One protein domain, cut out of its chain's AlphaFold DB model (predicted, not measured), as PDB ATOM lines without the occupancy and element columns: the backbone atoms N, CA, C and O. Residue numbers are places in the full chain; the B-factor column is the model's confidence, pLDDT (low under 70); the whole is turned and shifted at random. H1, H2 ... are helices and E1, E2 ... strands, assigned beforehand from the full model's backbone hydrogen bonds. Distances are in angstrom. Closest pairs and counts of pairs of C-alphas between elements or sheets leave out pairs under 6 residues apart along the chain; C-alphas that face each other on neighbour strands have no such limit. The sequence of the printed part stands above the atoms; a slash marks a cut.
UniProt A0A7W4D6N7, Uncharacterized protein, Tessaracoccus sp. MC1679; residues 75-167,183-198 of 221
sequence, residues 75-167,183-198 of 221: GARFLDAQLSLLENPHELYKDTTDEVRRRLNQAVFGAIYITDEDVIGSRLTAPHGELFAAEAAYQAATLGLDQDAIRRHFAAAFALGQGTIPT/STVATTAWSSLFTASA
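Overview. This is residues 75 to 167 and 183 to 198 of the 221 residues of an uncharacterized protein of Tessaracoccus sp. MC1679 (UniProt A0A7W4D6N7). A helical hairpin of H4 and H5, with H6 packed on H4, makes a block of three helices; the two-stranded hairpin E1 and E2 springs from one end of this block, and H3 leads off from the same junction toward H2 and H1, with residues 76 to 91 sticking out free. The three-helix block is the best-packed part, and the contacts of H1, H2 and H3 with the rest are few. The 109 printed residues have six named helices and two named strands, in the order H1 H2 H3 E1 E2 H4 H5 H6; the class is mostly helix, and the sheet, in the order E1 - E2, is antiparallel. The whole is only just compact, close to loose, with a radius of gyration of the C-alphas of 15.6 A and spans of 45 by 41 by 28 A.

Along the chain. Find C-alpha 75 at (293.211, 55.361, 28.474); H1 begins there and runs through residues 75 to 85, 15.5 A from first to last C-alpha. Next look at H2, residues 89 to 95, which spans 10.1 A, and at H3, residues 98 to 108, which spans 15.5 A. Strand E1 follows at once, residues 109 to 115, 17.0 A long, beginning at C-alpha 109 at (313.744, 56.866, 37.024). After two residues comes E2, residues 118 to 124, 17.6 A long. Go on to H4, residues 128 to 142, 20.7 A, and H5, residues 147 to 161, 21.0 A; these are the longest helices, with 15 residues each. Beyond the cut, H6 takes residues 185 to 196, spans 17.0 A and ends with C-alpha 196 at (303.201, 63.536, 26.702).

Arrangement. Start at H1, which touches no helix. It is close to H2 but not clearly touching, the closest C-alphas being those of Leu 85 and Leu 92, 7.9 A apart, at a steep tilt of 55 degrees, the same way. H2 and H3 are close but not clearly touching, with the C-alphas of Tyr 93 and Arg 101 closest at 6.2 A, at a shallow tilt of 21 degrees, opposite ways. At the end of H3, look at Val 108: its C-alpha is 5.7 A from that of Leu 124 in E2 and 6.5 A from that of His 128 in H4. E1 and E2 form a hairpin of antiparallel neighbour strands, at 160 degrees between their directions; N 113 and O 121 are within hydrogen-bond range at 2.8 A, as are N 118 and O 115 at 2.9 A. The closest C-alphas of E2 and H5 are those of Leu 124 and Gly 161, 5.2 A apart. H4 and H5 form a helical hairpin: they touch at a shallow tilt of 27 degrees, opposite ways, with the C-alphas of Gly 129 and Gly 161 closest at 4.6 A. H4 and H6 touch too, with the C-alphas of Ala 134 and Ala 189 closest at 6.6 A, at a shallow tilt of 13 degrees, opposite ways. H5 and H6 are near each other. H1 and H6 are only just apart, at 8.4 A. In H1, H2, H3, H4, H5 and H6 every O i to N i+4 pair is within hydrogen-bond range.

Size, cuts and confidence. The two C-alphas farthest apart are those of Thr 97 and Asp 146, at 45.4 A. Residues 168 to 182 are not printed; look at C-alphas 167 and 183 and you will find 32.7 A across the cut, within the link from H5 to H6. The links that are printed whole are tight. The mean pLDDT of the printed part is 74.6, and 23 residues are under 70: residues 75, 77 to 78, 81, 165 to 167 and 183 to 198. H6 has a mean pLDDT of 39 in this predicted model.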
ATOM      1  N   GLY A  75     292.415  54.864  27.351       62.91
ATOM      2  CA  GLY A  75     293.211  55.361  28.474       62.91
ATOM      3  C   GLY A  75     292.914  54.619  29.778       62.91
ATOM      4  O   GLY A  75     293.843  54.217  30.471       62.91
ATOM      5  N   ALA A  76     291.639  54.365  30.077       71.19
ATOM      6  CA  ALA A  76     291.218  53.608  31.254       71.19
ATOM      7  C   ALA A  76     291.764  52.173  31.233       71.19
ATOM      8  O   ALA A  76     292.389  51.750  32.195       71.19
ATOM      9  N   ARG A  77     291.641  51.456  30.106       69.31
ATOM     10  CA  ARG A  77     292.199  50.099  29.960       69.31
ATOM     11  C   ARG A  77     293.718  50.061  30.096       69.31
ATOM     12  O   ARG A  77     294.259  49.103  30.641       69.31
ATOM     13  N   PHE A  78     294.410  51.072  29.570       68.50
ATOM     14  CA  PHE A  78     295.853  51.195  29.739       68.50
ATOM     15  C   PHE A  78     296.211  51.367  31.216       68.50
ATOM     16  O   PHE A  78     297.070  50.643  31.714       68.50
ATOM     17  N   LEU A  79     295.522  52.272  31.918       71.69
ATOM     18  CA  LEU A  79     295.716  52.482  33.350       71.69
ATOM     19  C   LEU A  79     295.411  51.213  34.147       71.69
ATOM     20  O   LEU A  79     296.243  50.829  34.956       71.69
ATOM     21  N   ASP A  80     294.309  50.516  33.869       75.25
ATOM     22  CA  ASP A  80     293.963  49.253  34.534       75.25
ATOM     23  C   ASP A  80     295.071  48.205  34.361       75.25
ATOM     24  O   ASP A  80     295.510  47.597  35.333       75.25
ATOM     25  N   ALA A  81     295.596  48.037  33.143       69.62
ATOM     26  CA  ALA A  81     296.686  47.097  32.886       69.62
ATOM     27  C   ALA A  81     297.986  47.478  33.622       69.62
ATOM     28  O   ALA A  81     298.697  46.597  34.111       69.62
ATOM     29  N   GLN A  82     298.304  48.774  33.712       70.75
ATOM     30  CA  GLN A  82     299.454  49.249  34.489       70.75
ATOM     31  C   GLN A  82     299.225  49.088  35.999       70.75
ATOM     32  O   GLN A  82     300.146  48.710  36.716       70.75
ATOM     33  N   LEU A  83     298.008  49.323  36.488       80.00
ATOM     34  CA  LEU A  83     297.652  49.152  37.895       80.00
ATOM     35  C   LEU A  83     297.715  47.680  38.312       80.00
ATOM     36  O   LEU A  83     298.272  47.392  39.366       80.00
ATOM     37  N   SER A  84     297.268  46.748  37.465       76.94
ATOM     38  CA  SER A  84     297.425  45.309  37.717       76.94
ATOM     39  C   SER A  84     298.894  44.883  37.807       76.94
ATOM     40  O   SER A  84     299.242  44.024  38.614       76.94
ATOM     41  N   LEU A  85     299.789  45.505  37.031       70.62
ATOM     42  CA  LEU A  85     301.233  45.265  37.144       70.62
ATOM     43  C   LEU A  85     301.796  45.749  38.494       70.62
ATOM     44  O   LEU A  85     302.770  45.195  39.005       70.62
ATOM     45  N   LEU A  86     301.177  46.779  39.071       74.12
ATOM     46  CA  LEU A  86     301.565  47.404  40.333       74.12
ATOM     47  C   LEU A  86     300.836  46.825  41.554       74.12
ATOM     48  O   LEU A  86     301.024  47.343  42.652       74.12
ATOM     49  N   GLU A  87     300.049  45.754  41.409       80.50
ATOM     50  CA  GLU A  87     299.411  45.077  42.550       80.50
ATOM     51  C   GLU A  87     300.450  44.455  43.494       80.50
ATOM     52  O   GLU A  87     300.329  44.570  44.711       80.50
ATOM     53  N   ASN A  88     301.502  43.837  42.940       81.94
ATOM     54  CA  ASN A  88     302.586  43.204  43.704       81.94
ATOM     55  C   ASN A  88     303.965  43.604  43.145       81.94
ATOM     56  O   ASN A  88     304.709  42.765  42.626       81.94
ATOM     57  N   PRO A  89     304.342  44.891  43.242       79.38
ATOM     58  CA  PRO A  89     305.499  45.430  42.535       79.38
ATOM     59  C   PRO A  89     306.814  44.845  43.060       79.38
ATOM     60  O   PRO A  89     307.772  44.692  42.307       79.38
ATOM     61  N   HIS A  90     306.862  44.473  44.343       80.56
ATOM     62  CA  HIS A  90     308.043  43.876  44.967       80.56
ATOM     63  C   HIS A  90     308.339  42.462  44.457       80.56
ATOM     64  O   HIS A  90     309.492  42.152  44.164       80.56
ATOM     65  N   GLU A  91     307.318  41.612  44.332       83.44
ATOM     66  CA  GLU A  91     307.493  40.252  43.804       83.44
ATOM     67  C   GLU A  91     307.839  40.291  42.316       83.44
ATOM     68  O   GLU A  91     308.826  39.690  41.899       83.44
ATOM     69  N   LEU A  92     307.145  41.134  41.545       81.75
ATOM     70  CA  LEU A  92     307.476  41.390  40.144       81.75
ATOM     71  C   LEU A  92     308.944  41.823  39.963       81.75
ATOM     72  O   LEU A  92     309.640  41.365  39.058       81.75
ATOM     73  N   TYR A  93     309.448  42.701  40.829       84.38
ATOM     74  CA  TYR A  93     310.830  43.175  40.760       84.38
ATOM     75  C   TYR A  93     311.869  42.092  41.087       84.38
ATOM     76  O   TYR A  93     312.982  42.087  40.544       84.38
ATOM     77  N   LYS A  94     311.521  41.184  42.002       86.88
ATOM     78  CA  LYS A  94     312.382  40.081  42.435       86.88
ATOM     79  C   LYS A  94     312.442  38.955  41.412       86.88
ATOM     80  O   LYS A  94     313.539  38.484  41.123       86.88
ATOM     81  N   ASP A  95     311.298  38.588  40.850       85.50
ATOM     82  CA  ASP A  95     311.153  37.408  39.992       85.50
ATOM     83  C   ASP A  95     311.551  37.669  38.532       85.50
ATOM     84  O   ASP A  95     311.617  36.756  37.707       85.50
ATOM     85  N   THR A  96     311.852  38.923  38.196       85.00
ATOM     86  CA  THR A  96     312.311  39.322  36.868       85.00
ATOM     87  C   THR A  96     313.827  39.235  36.717       85.00
ATOM     88  O   THR A  96     314.601  39.310  37.674       85.00
ATOM     89  N   THR A  97     314.273  39.090  35.467       89.19
ATOM     90  CA  THR A  97     315.698  39.103  35.126       89.19
ATOM     91  C   THR A  97     316.305  40.488  35.354       89.19
ATOM     92  O   THR A  97     315.611  41.506  35.305       89.19
ATOM     93  N   ASP A  98     317.627  40.553  35.518       90.31
ATOM     94  CA  ASP A  98     318.337  41.828  35.693       90.31
ATOM     95  C   ASP A  98     318.115  42.801  34.525       90.31
ATOM     96  O   ASP A  98     318.063  44.017  34.719       90.31
ATOM     97  N   GLU A  99     317.927  42.285  33.307       86.69
ATOM     98  CA  GLU A  99     317.606  43.108  32.141       86.69
ATOM     99  C   GLU A  99     316.226  43.767  32.274       86.69
ATOM    100  O   GLU A  99     316.084  44.969  32.041       86.69
ATOM    101  N   VAL A 100     315.211  43.003  32.681       83.50
ATOM    102  CA  VAL A 100     313.854  43.522  32.884       83.50
ATOM    103  C   VAL A 100     313.825  44.493  34.063       83.50
ATOM    104  O   VAL A 100     313.256  45.577  33.942       83.50
ATOM    105  N   ARG A 101     314.529  44.179  35.156       86.94
ATOM    106  CA  ARG A 101     314.695  45.068  36.313       86.94
ATOM    107  C   ARG A 101     315.330  46.402  35.924       86.94
ATOM    108  O   ARG A 101     314.871  47.467  36.335       86.94
ATOM    109  N   ARG A 102     316.363  46.360  35.077       85.56
ATOM    110  CA  ARG A 102     316.994  47.561  34.524       85.56
ATOM    111  C   ARG A 102     316.005  48.381  33.697       85.56
ATOM    112  O   ARG A 102     315.948  49.592  33.886       85.56
ATOM    113  N   ARG A 103     315.232  47.746  32.811       84.06
ATOM    114  CA  ARG A 103     314.217  48.438  31.998       84.06
ATOM    115  C   ARG A 103     313.140  49.079  32.868       84.06
ATOM    116  O   ARG A 103     312.782  50.220  32.612       84.06
ATOM    117  N   LEU A 104     312.683  48.394  33.916       83.00
ATOM    118  CA  LEU A 104     311.712  48.936  34.867       83.00
ATOM    119  C   LEU A 104     312.261  50.180  35.578       83.00
ATOM    120  O   LEU A 104     311.621  51.227  35.582       83.00
ATOM    121  N   ASN A 105     313.488  50.098  36.103       87.81
ATOM    122  CA  ASN A 105     314.138  51.245  36.736       87.81
ATOM    123  C   ASN A 105     314.273  52.423  35.764       87.81
ATOM    124  O   ASN A 105     314.037  53.554  36.157       87.81
ATOM    125  N   GLN A 106     314.631  52.175  34.501       86.50
ATOM    126  CA  GLN A 106     314.762  53.224  33.483       86.50
ATOM    127  C   GLN A 106     313.416  53.798  33.031       86.50
ATOM    128  O   GLN A 106     313.350  54.960  32.636       86.50
ATOM    129  N   ALA A 107     312.354  52.993  33.077       82.88
ATOM    130  CA  ALA A 107     311.009  53.441  32.755       82.88
ATOM    131  C   ALA A 107     310.483  54.429  33.798       82.88
ATOM    132  O   ALA A 107     309.751  55.333  33.420       82.88
ATOM    133  N   VAL A 108     310.879  54.286  35.071       83.19
ATOM    134  CA  VAL A 108     310.416  55.125  36.192       83.19
ATOM    135  C   VAL A 108     311.401  56.247  36.528       83.19
ATOM    136  O   VAL A 108     310.998  57.391  36.732       83.19
ATOM    137  N   PHE A 109     312.699  55.949  36.574       88.88
ATOM    138  CA  PHE A 109     313.744  56.866  37.024       88.88
ATOM    139  C   PHE A 109     314.600  57.357  35.858       88.88
ATOM    140  O   PHE A 109     315.308  56.599  35.194       88.88
ATOM    141  N   GLY A 110     314.598  58.673  35.663       88.06
ATOM    142  CA  GLY A 110     315.515  59.361  34.763       88.06
ATOM    143  C   GLY A 110     316.861  59.700  35.411       88.06
ATOM    144  O   GLY A 110     317.826  59.948  34.689       88.06
ATOM    145  N   ALA A 111     316.931  59.774  36.744       87.50
ATOM    146  CA  ALA A 111     318.172  59.877  37.517       87.50
ATOM    147  C   ALA A 111     317.939  59.489  38.986       87.50
ATOM    148  O   ALA A 111     316.839  59.664  39.506       87.50
ATOM    149  N   ILE A 112     318.986  59.024  39.665       88.56
ATOM    150  CA  ILE A 112     319.009  58.812  41.117       88.56
ATOM    151  C   ILE A 112     320.230  59.560  41.651       88.56
ATOM    152  O   ILE A 112     321.333  59.385  41.132       88.56
ATOM    153  N   TYR A 113     320.021  60.424  42.639       87.62
ATOM    154  CA  TYR A 113     321.073  61.215  43.267       87.62
ATOM    155  C   TYR A 113     321.523  60.510  44.543       87.62
ATOM    156  O   TYR A 113     320.705  60.217  45.414       87.62
ATOM    157  N   ILE A 114     322.822  60.234  44.635       88.44
ATOM    158  CA  ILE A 114     323.441  59.507  45.746       88.44
ATOM    159  C   ILE A 114     324.524  60.405  46.344       88.44
ATOM    160  O   ILE A 114     325.266  61.056  45.605       88.44
ATOM    161  N   THR A 115     324.603  60.489  47.668       88.12
ATOM    162  CA  THR A 115     325.680  61.190  48.384       88.12
ATOM    163  C   THR A 115     326.091  60.372  49.593       88.12
ATOM    164  O   THR A 115     325.235  59.795  50.254       88.12
ATOM    165  N   ASP A 116     327.399  60.324  49.842       86.31
ATOM    166  CA  ASP A 116     328.055  59.438  50.804       86.31
ATOM    167  C   ASP A 116     327.695  57.964  50.550       86.31
ATOM    168  O   ASP A 116     328.369  57.307  49.757       86.31
ATOM    169  N   GLU A 117     326.605  57.471  51.138       84.31
ATOM    170  CA  GLU A 117     326.060  56.119  50.931       84.31
ATOM    171  C   GLU A 117     324.521  56.105  50.804       84.31
ATOM    172  O   GLU A 117     323.918  55.041  50.667       84.31
ATOM    173  N   ASP A 118     323.879  57.279  50.783       79.25
ATOM    174  CA  ASP A 118     322.426  57.423  50.821       79.25
ATOM    175  C   ASP A 118     321.851  57.977  49.514       79.25
ATOM    176  O   ASP A 118     322.421  58.847  48.846       79.25
ATOM    177  N   VAL A 119     320.654  57.498  49.164       84.19
ATOM    178  CA  VAL A 119     319.849  58.082  48.086       84.19
ATOM    179  C   VAL A 119     319.207  59.365  48.609       84.19
ATOM    180  O   VAL A 119     318.260  59.329  49.390       84.19
ATOM    181  N   ILE A 120     319.707  60.508  48.145       85.12
ATOM    182  CA  ILE A 120     319.243  61.838  48.569       85.12
ATOM    183  C   ILE A 120     318.094  62.378  47.710       85.12
ATOM    184  O   ILE A 120     317.485  63.397  48.037       85.12
ATOM    185  N   GLY A 121     317.801  61.720  46.589       84.06
ATOM    186  CA  GLY A 121     316.695  62.090  45.720       84.06
ATOM    187  C   GLY A 121     316.674  61.297  44.425       84.06
ATOM    188  O   GLY A 121     317.586  60.533  44.106       84.06
ATOM    189  N   SER A 122     315.630  61.509  43.636       87.25
ATOM    190  CA  SER A 122     315.512  60.924  42.305       87.25
ATOM    191  C   SER A 122     314.782  61.876  41.369       87.25
ATOM    192  O   SER A 122     314.018  62.726  41.813       87.25
ATOM    193  N   ARG A 123     315.042  61.744  40.070       89.38
ATOM    194  CA  ARG A 123     314.259  62.376  39.012       89.38
ATOM    195  C   ARG A 123     313.453  61.297  38.315       89.38
ATOM    196  O   ARG A 123     314.032  60.355  37.769       89.38
ATOM    197  N   LEU A 124     312.144  61.469  38.290       86.69
ATOM    198  CA  LEU A 124     311.204  60.588  37.618       86.69
ATOM    199  C   LEU A 124     311.123  60.929  36.127       86.69
ATOM    200  O   LEU A 124     311.290  62.078  35.714       86.69
ATOM    201  N   THR A 125     310.896  59.918  35.302       81.94
ATOM    202  CA  THR A 125     310.571  60.101  33.883       81.94
ATOM    203  C   THR A 125     309.136  60.606  33.732       81.94
ATOM    204  O   THR A 125     308.283  60.387  34.596       81.94
ATOM    205  N   ALA A 126     308.835  61.265  32.611       74.38
ATOM    206  CA  ALA A 126     307.446  61.508  32.246       74.38
ATOM    207  C   ALA A 126     306.764  60.167  31.893       74.38
ATOM    208  O   ALA A 126     307.393  59.331  31.240       74.38
ATOM    209  N   PRO A 127     305.504  59.942  32.302       76.38
ATOM    210  CA  PRO A 127     304.634  60.867  33.033       76.38
ATOM    211  C   PRO A 127     304.650  60.686  34.569       76.38
ATOM    212  O   PRO A 127     303.885  61.338  35.276       76.38
ATOM    213  N   HIS A 128     305.504  59.817  35.115       80.06
ATOM    214  CA  HIS A 128     305.512  59.444  36.539       80.06
ATOM    215  C   HIS A 128     305.694  60.634  37.492       80.06
ATOM    216  O   HIS A 128     305.055  60.675  38.540       80.06
ATOM    217  N   GLY A 129     306.506  61.632  37.127       80.56
ATOM    218  CA  GLY A 129     306.658  62.854  37.931       80.56
ATOM    219  C   GLY A 129     305.373  63.685  38.049       80.56
ATOM    220  O   GLY A 129     305.095  64.250  39.103       80.56
ATOM    221  N   GLU A 130     304.566  63.728  36.987       79.69
ATOM    222  CA  GLU A 130     303.272  64.422  36.978       79.69
ATOM    223  C   GLU A 130     302.224  63.643  37.777       79.69
ATOM    224  O   GLU A 130     301.480  64.237  38.555       79.69
ATOM    225  N   LEU A 131     302.213  62.312  37.640       82.00
ATOM    226  CA  LEU A 131     301.343  61.426  38.416       82.00
ATOM    227  C   LEU A 131     301.622  61.531  39.916       82.00
ATOM    228  O   LEU A 131     300.689  61.675  40.699       82.00
ATOM    229  N   PHE A 132     302.897  61.533  40.308       83.38
ATOM    230  CA  PHE A 132     303.304  61.686  41.704       83.38
ATOM    231  C   PHE A 132     302.855  63.035  42.290       83.38
ATOM    232  O   PHE A 132     302.345  63.110  43.408       83.38
ATOM    233  N   ALA A 133     302.967  64.114  41.513       83.50
ATOM    234  CA  ALA A 133     302.469  65.423  41.924       83.50
ATOM    235  C   ALA A 133     300.937  65.465  42.046       83.50
ATOM    236  O   ALA A 133     300.397  66.049  42.990       83.50
ATOM    237  N   ALA A 134     300.234  64.837  41.102       83.19
ATOM    238  CA  ALA A 134     298.781  64.740  41.109       83.19
ATOM    239  C   ALA A 134     298.264  63.917  42.299       83.19
ATOM    240  O   ALA A 134     297.277  64.310  42.921       83.19
ATOM    241  N   GLU A 135     298.948  62.828  42.661       85.94
ATOM    242  CA  GLU A 135     298.651  62.039  43.857       85.94
ATOM    243  C   GLU A 135     298.744  62.901  45.123       85.94
ATOM    244  O   GLU A 135     297.802  62.933  45.915       85.94
ATOM    245  N   ALA A 136     299.828  63.664  45.289       85.38
ATOM    246  CA  ALA A 136     300.000  64.543  46.445       85.38
ATOM    247  C   ALA A 136     298.882  65.597  46.551       85.38
ATOM    248  O   ALA A 136     298.374  65.876  47.639       85.38
ATOM    249  N   ALA A 137     298.456  66.158  45.415       80.88
ATOM    250  CA  ALA A 137     297.326  67.082  45.362       80.88
ATOM    251  C   ALA A 137     296.002  66.399  45.740       80.88
ATOM    252  O   ALA A 137     295.194  66.969  46.476       80.88
ATOM    253  N   TYR A 138     295.780  65.176  45.258       82.62
ATOM    254  CA  TYR A 138     294.590  64.388  45.564       82.62
ATOM    255  C   TYR A 138     294.515  64.014  47.051       82.62
ATOM    256  O   TYR A 138     293.462  64.150  47.676       82.62
ATOM    257  N   GLN A 139     295.635  63.618  47.655       83.94
ATOM    258  CA  GLN A 139     295.719  63.351  49.093       83.94
ATOM    259  C   GLN A 139     295.430  64.615  49.919       83.94
ATOM    260  O   GLN A 139     294.635  64.587  50.854       83.94
ATOM    261  N   ALA A 140     295.993  65.764  49.533       78.00
ATOM    262  CA  ALA A 140     295.688  67.041  50.177       78.00
ATOM    263  C   ALA A 140     294.193  67.406  50.079       78.00
ATOM    264  O   ALA A 140     293.593  67.862  51.053       78.00
ATOM    265  N   ALA A 141     293.576  67.164  48.919       80.06
ATOM    266  CA  ALA A 141     292.158  67.426  48.701       80.06
ATOM    267  C   ALA A 141     291.254  66.487  49.514       80.06
ATOM    268  O   ALA A 141     290.259  66.932  50.084       80.06
ATOM    269  N   THR A 142     291.602  65.201  49.610       83.38
ATOM    270  CA  THR A 142     290.845  64.213  50.405       83.38
ATOM    271  C   THR A 142     290.933  64.477  51.907       83.38
ATOM    272  O   THR A 142     289.982  64.187  52.629       83.38
ATOM    273  N   LEU A 143     292.011  65.111  52.371       90.12
ATOM    274  CA  LEU A 143     292.136  65.629  53.737       90.12
ATOM    275  C   LEU A 143     291.350  66.933  53.981       90.12
ATOM    276  O   LEU A 143     291.339  67.434  55.104       90.12
ATOM    277  N   GLY A 144     290.691  67.487  52.958       84.94
ATOM    278  CA  GLY A 144     289.885  68.703  53.071       84.94
ATOM    279  C   GLY A 144     290.705  69.985  53.216       84.94
ATOM    280  O   GLY A 144     290.202  70.969  53.759       84.94
ATOM    281  N   LEU A 145     291.965  69.984  52.767       83.38
ATOM    282  CA  LEU A 145     292.805  71.179  52.791       83.38
ATOM    283  C   LEU A 145     292.293  72.244  51.810       83.38
ATOM    284  O   LEU A 145     291.593  71.949  50.839       83.38
ATOM    285  N   ASP A 146     292.658  73.502  52.062       85.19
ATOM    286  CA  ASP A 146     292.307  74.602  51.168       85.19
ATOM    287  C   ASP A 146     293.024  74.505  49.806       85.19
ATOM    288  O   ASP A 146     293.983  73.754  49.601       85.19
ATOM    289  N   GLN A 147     292.533  75.278  48.835       78.25
ATOM    290  CA  GLN A 147     293.050  75.254  47.464       78.25
ATOM    291  C   GLN A 147     294.533  75.637  47.378       78.25
ATOM    292  O   GLN A 147     295.268  75.090  46.553       78.25
ATOM    293  N   ASP A 148     294.994  76.544  48.235       80.56
ATOM    294  CA  ASP A 148     296.383  76.993  48.224       80.56
ATOM    295  C   ASP A 148     297.322  75.946  48.834       80.56
ATOM    296  O   ASP A 148     298.439  75.754  48.354       80.56
ATOM    297  N   ALA A 149     296.870  75.201  49.841       79.31
ATOM    298  CA  ALA A 149     297.560  74.039  50.376       79.31
ATOM    299  C   ALA A 149     297.659  72.921  49.340       79.31
ATOM    300  O   ALA A 149     298.758  72.418  49.112       79.31
ATOM    301  N   ILE A 150     296.563  72.583  48.655       77.94
ATOM    302  CA  ILE A 150     296.565  71.576  47.580       77.94
ATOM    303  C   ILE A 150     297.598  71.941  46.503       77.94
ATOM    304  O   ILE A 150     298.399  71.099  46.092       77.94
ATOM    305  N   ARG A 151     297.640  73.214  46.088       76.38
ATOM    306  CA  ARG A 151     298.630  73.720  45.122       76.38
ATOM    307  C   ARG A 151     300.063  73.599  45.627       76.38
ATOM    308  O   ARG A 151     300.940  73.201  44.863       76.38
ATOM    309  N   ARG A 152     300.316  73.923  46.898       81.88
ATOM    310  CA  ARG A 152     301.646  73.774  47.510       81.88
ATOM    311  C   ARG A 152     302.089  72.313  47.544       81.88
ATOM    312  O   ARG A 152     303.225  72.033  47.172       81.88
ATOM    313  N   HIS A 153     301.198  71.390  47.911       81.81
ATOM    314  CA  HIS A 153     301.483  69.953  47.897       81.81
ATOM    315  C   HIS A 153     301.811  69.446  46.489       81.81
ATOM    316  O   HIS A 153     302.820  68.764  46.317       81.81
ATOM    317  N   PHE A 154     301.030  69.848  45.480       83.81
ATOM    318  CA  PHE A 154     301.327  69.540  44.079       83.81
ATOM    319  C   PHE A 154     302.715  70.048  43.673       83.81
ATOM    320  O   PHE A 154     303.540  69.285  43.181       83.81
ATOM    321  N   ALA A 155     302.984  71.340  43.883       80.50
ATOM    322  CA  ALA A 155     304.221  71.970  43.435       80.50
ATOM    323  C   ALA A 155     305.457  71.368  44.119       80.50
ATOM    324  O   ALA A 155     306.468  71.138  43.457       80.50
ATOM    325  N   ALA A 156     305.364  71.073  45.418       84.25
ATOM    326  CA  ALA A 156     306.435  70.423  46.164       84.25
ATOM    327  C   ALA A 156     306.716  69.009  45.633       84.25
ATOM    328  O   ALA A 156     307.865  68.678  45.343       84.25
ATOM    329  N   ALA A 157     305.675  68.192  45.443       85.12
ATOM    330  CA  ALA A 157     305.819  66.839  44.912       85.12
ATOM    331  C   ALA A 157     306.329  66.832  43.462       85.12
ATOM    332  O   ALA A 157     307.190  66.025  43.115       85.12
ATOM    333  N   PHE A 158     305.874  67.773  42.632       83.88
ATOM    334  CA  PHE A 158     306.370  67.934  41.267       83.88
ATOM    335  C   PHE A 158     307.858  68.291  41.242       83.88
ATOM    336  O   PHE A 158     308.623  67.695  40.487       83.88
ATOM    337  N   ALA A 159     308.286  69.230  42.089       82.12
ATOM    338  CA  ALA A 159     309.688  69.612  42.197       82.12
ATOM    339  C   ALA A 159     310.558  68.406  42.603       82.12
ATOM    340  O   ALA A 159     311.550  68.107  41.930       82.12
ATOM    341  N   LEU A 160     310.129  67.647  43.620       84.12
ATOM    342  CA  LEU A 160     310.785  66.399  44.023       84.12
ATOM    343  C   LEU A 160     310.871  65.404  42.859       84.12
ATOM    344  O   LEU A 160     311.946  64.873  42.594       84.12
ATOM    345  N   GLY A 161     309.780  65.211  42.111       81.06
ATOM    346  CA  GLY A 161     309.748  64.346  40.929       81.06
ATOM    347  C   GLY A 161     310.683  64.801  39.802       81.06
ATOM    348  O   GLY A 161     311.188  63.969  39.054       81.06
ATOM    349  N   GLN A 162     310.984  66.097  39.698       79.81
ATOM    350  CA  GLN A 162     311.961  66.640  38.744       79.81
ATOM    351  C   GLN A 162     313.413  66.565  39.246       79.81
ATOM    352  O   GLN A 162     314.337  66.941  38.519       79.81
ATOM    353  N   GLY A 163     313.642  66.033  40.450       76.50
ATOM    354  CA  GLY A 163     314.975  65.870  41.013       76.50
ATOM    355  C   GLY A 163     315.497  67.089  41.766       76.50
ATOM    356  O   GLY A 163     316.707  67.187  41.970       76.50
ATOM    357  N   THR A 164     314.636  68.025  42.188       72.88
ATOM    358  CA  THR A 164     315.084  69.067  43.121       72.88
ATOM    359  C   THR A 164     315.331  68.442  44.489       72.88
ATOM    360  O   THR A 164     314.401  67.975  45.144       72.88
ATOM    361  N   ILE A 165     316.586  68.452  44.927       59.66
ATOM    362  CA  ILE A 165     316.965  68.045  46.279       59.66
ATOM    363  C   ILE A 165     316.522  69.164  47.234       59.66
ATOM    364  O   ILE A 165     316.868  70.324  46.985       59.66
ATOM    365  N   PRO A 166     315.765  68.871  48.306       52.19
ATOM    366  CA  PRO A 166     315.353  69.888  49.264       52.19
ATOM    367  C   PRO A 166     316.577  70.401  50.033       52.19
ATOM    368  O   PRO A 166     317.011  69.823  51.027       52.19
ATOM    369  N   THR A 167     317.158  71.508  49.576       45.19
ATOM    370  CA  THR A 167     318.087  72.296  50.388       45.19
ATOM    371  C   THR A 167     317.278  73.072  51.420       45.19
ATOM    372  O   THR A 167     316.256  73.661  51.073       45.19
ATOM    373  N   SER A 183     289.927  74.549  35.131       36.84
ATOM    374  CA  SER A 183     288.932  73.607  35.668       36.84
ATOM    375  C   SER A 183     289.691  72.424  36.252       36.84
ATOM    376  O   SER A 183     290.411  71.739  35.538       36.84
ATOM    377  N   THR A 184     289.568  72.256  37.573       40.66
ATOM    378  CA  THR A 184     290.101  71.154  38.393       40.66
ATOM    379  C   THR A 184     291.569  70.782  38.132       40.66
ATOM    380  O   THR A 184     291.922  70.212  37.114       40.66
ATOM    381  N   VAL A 185     292.447  71.022  39.112       42.47
ATOM    382  CA  VAL A 185     293.885  70.664  39.071       42.47
ATOM    383  C   VAL A 185     294.125  69.203  38.633       42.47
ATOM    384  O   VAL A 185     295.135  68.908  38.001       42.47
ATOM    385  N   ALA A 186     293.148  68.318  38.871       37.00
ATOM    386  CA  ALA A 186     293.075  66.992  38.267       37.00
ATOM    387  C   ALA A 186     292.982  67.037  36.722       37.00
ATOM    388  O   ALA A 186     293.875  66.543  36.057       37.00
ATOM    389  N   THR A 187     291.995  67.674  36.096       40.38
ATOM    390  CA  THR A 187     291.859  67.711  34.621       40.38
ATOM    391  C   THR A 187     293.076  68.288  33.896       40.38
ATOM    392  O   THR A 187     293.455  67.757  32.852       40.38
ATOM    393  N   THR A 188     293.733  69.320  34.437       41.97
ATOM    394  CA  THR A 188     294.931  69.902  33.802       41.97
ATOM    395  C   THR A 188     296.143  68.972  33.908       41.97
ATOM    396  O   THR A 188     296.828  68.769  32.906       41.97
ATOM    397  N   ALA A 189     296.365  68.331  35.061       41.34
ATOM    398  CA  ALA A 189     297.417  67.318  35.219       41.34
ATOM    399  C   ALA A 189     297.155  66.068  34.354       41.34
ATOM    400  O   ALA A 189     298.077  65.456  33.826       41.34
ATOM    401  N   TRP A 190     295.888  65.714  34.136       35.47
ATOM    402  CA  TRP A 190     295.517  64.616  33.244       35.47
ATOM    403  C   TRP A 190     295.705  64.991  31.763       35.47
ATOM    404  O   TRP A 190     296.065  64.141  30.951       35.47
ATOM    405  N   SER A 191     295.539  66.266  31.395       38.38
ATOM    406  CA  SER A 191     295.775  66.732  30.021       38.38
ATOM    407  C   SER A 191     297.252  66.667  29.599       38.38
ATOM    408  O   SER A 191     297.540  66.351  28.440       38.38
ATOM    409  N   SER A 192     298.195  66.892  30.524       39.84
ATOM    410  CA  SER A 192     299.636  66.782  30.254       39.84
ATOM    411  C   SER A 192     300.075  65.321  30.110       39.84
ATOM    412  O   SER A 192     300.769  64.995  29.146       39.84
ATOM    413  N   LEU A 193     299.528  64.422  30.936       40.38
ATOM    414  CA  LEU A 193     299.685  62.964  30.836       40.38
ATOM    415  C   LEU A 193     299.340  62.408  29.442       40.38
ATOM    416  O   LEU A 193     300.118  61.650  28.864       40.38
ATOM    417  N   PHE A 194     298.206  62.825  28.866       40.91
ATOM    418  CA  PHE A 194     297.751  62.368  27.542       40.91
ATOM    419  C   PHE A 194     298.362  63.122  26.351       40.91
ATOM    420  O   PHE A 194     298.178  62.709  25.201       40.91
ATOM    421  N   THR A 195     299.063  64.230  26.599       40.12
ATOM    422  CA  THR A 195     299.813  64.964  25.566       40.12
ATOM    423  C   THR A 195     301.254  64.452  25.488       40.12
ATOM    424  O   THR A 195     301.788  64.285  24.392       40.12
ATOM    425  N   ALA A 196     301.862  64.112  26.628       33.78
ATOM    426  CA  ALA A 196     303.201  63.536  26.702       33.78
ATOM    427  C   ALA A 196     303.275  62.118  26.103       33.78
ATOM    428  O   ALA A 196     304.284  61.778  25.493       33.78
ATOM    429  N   SER A 197     302.207  61.313  26.199       34.75
ATOM    430  CA  SER A 197     302.167  59.977  25.580       34.75
ATOM    431  C   SER A 197     302.045  60.009  24.049       34.75
ATOM    432  O   SER A 197     302.417  59.039  23.396       34.75
ATOM    433  N   ALA A 198     301.527  61.102  23.474       31.44
ATOM    434  CA  ALA A 198     301.394  61.290  22.024       31.44
ATOM    435  C   ALA A 198     302.673  61.866  21.391       31.44
ATOM    436  O   ALA A 198     302.968  61.629  20.221       31.44
TER     437      ALA A 198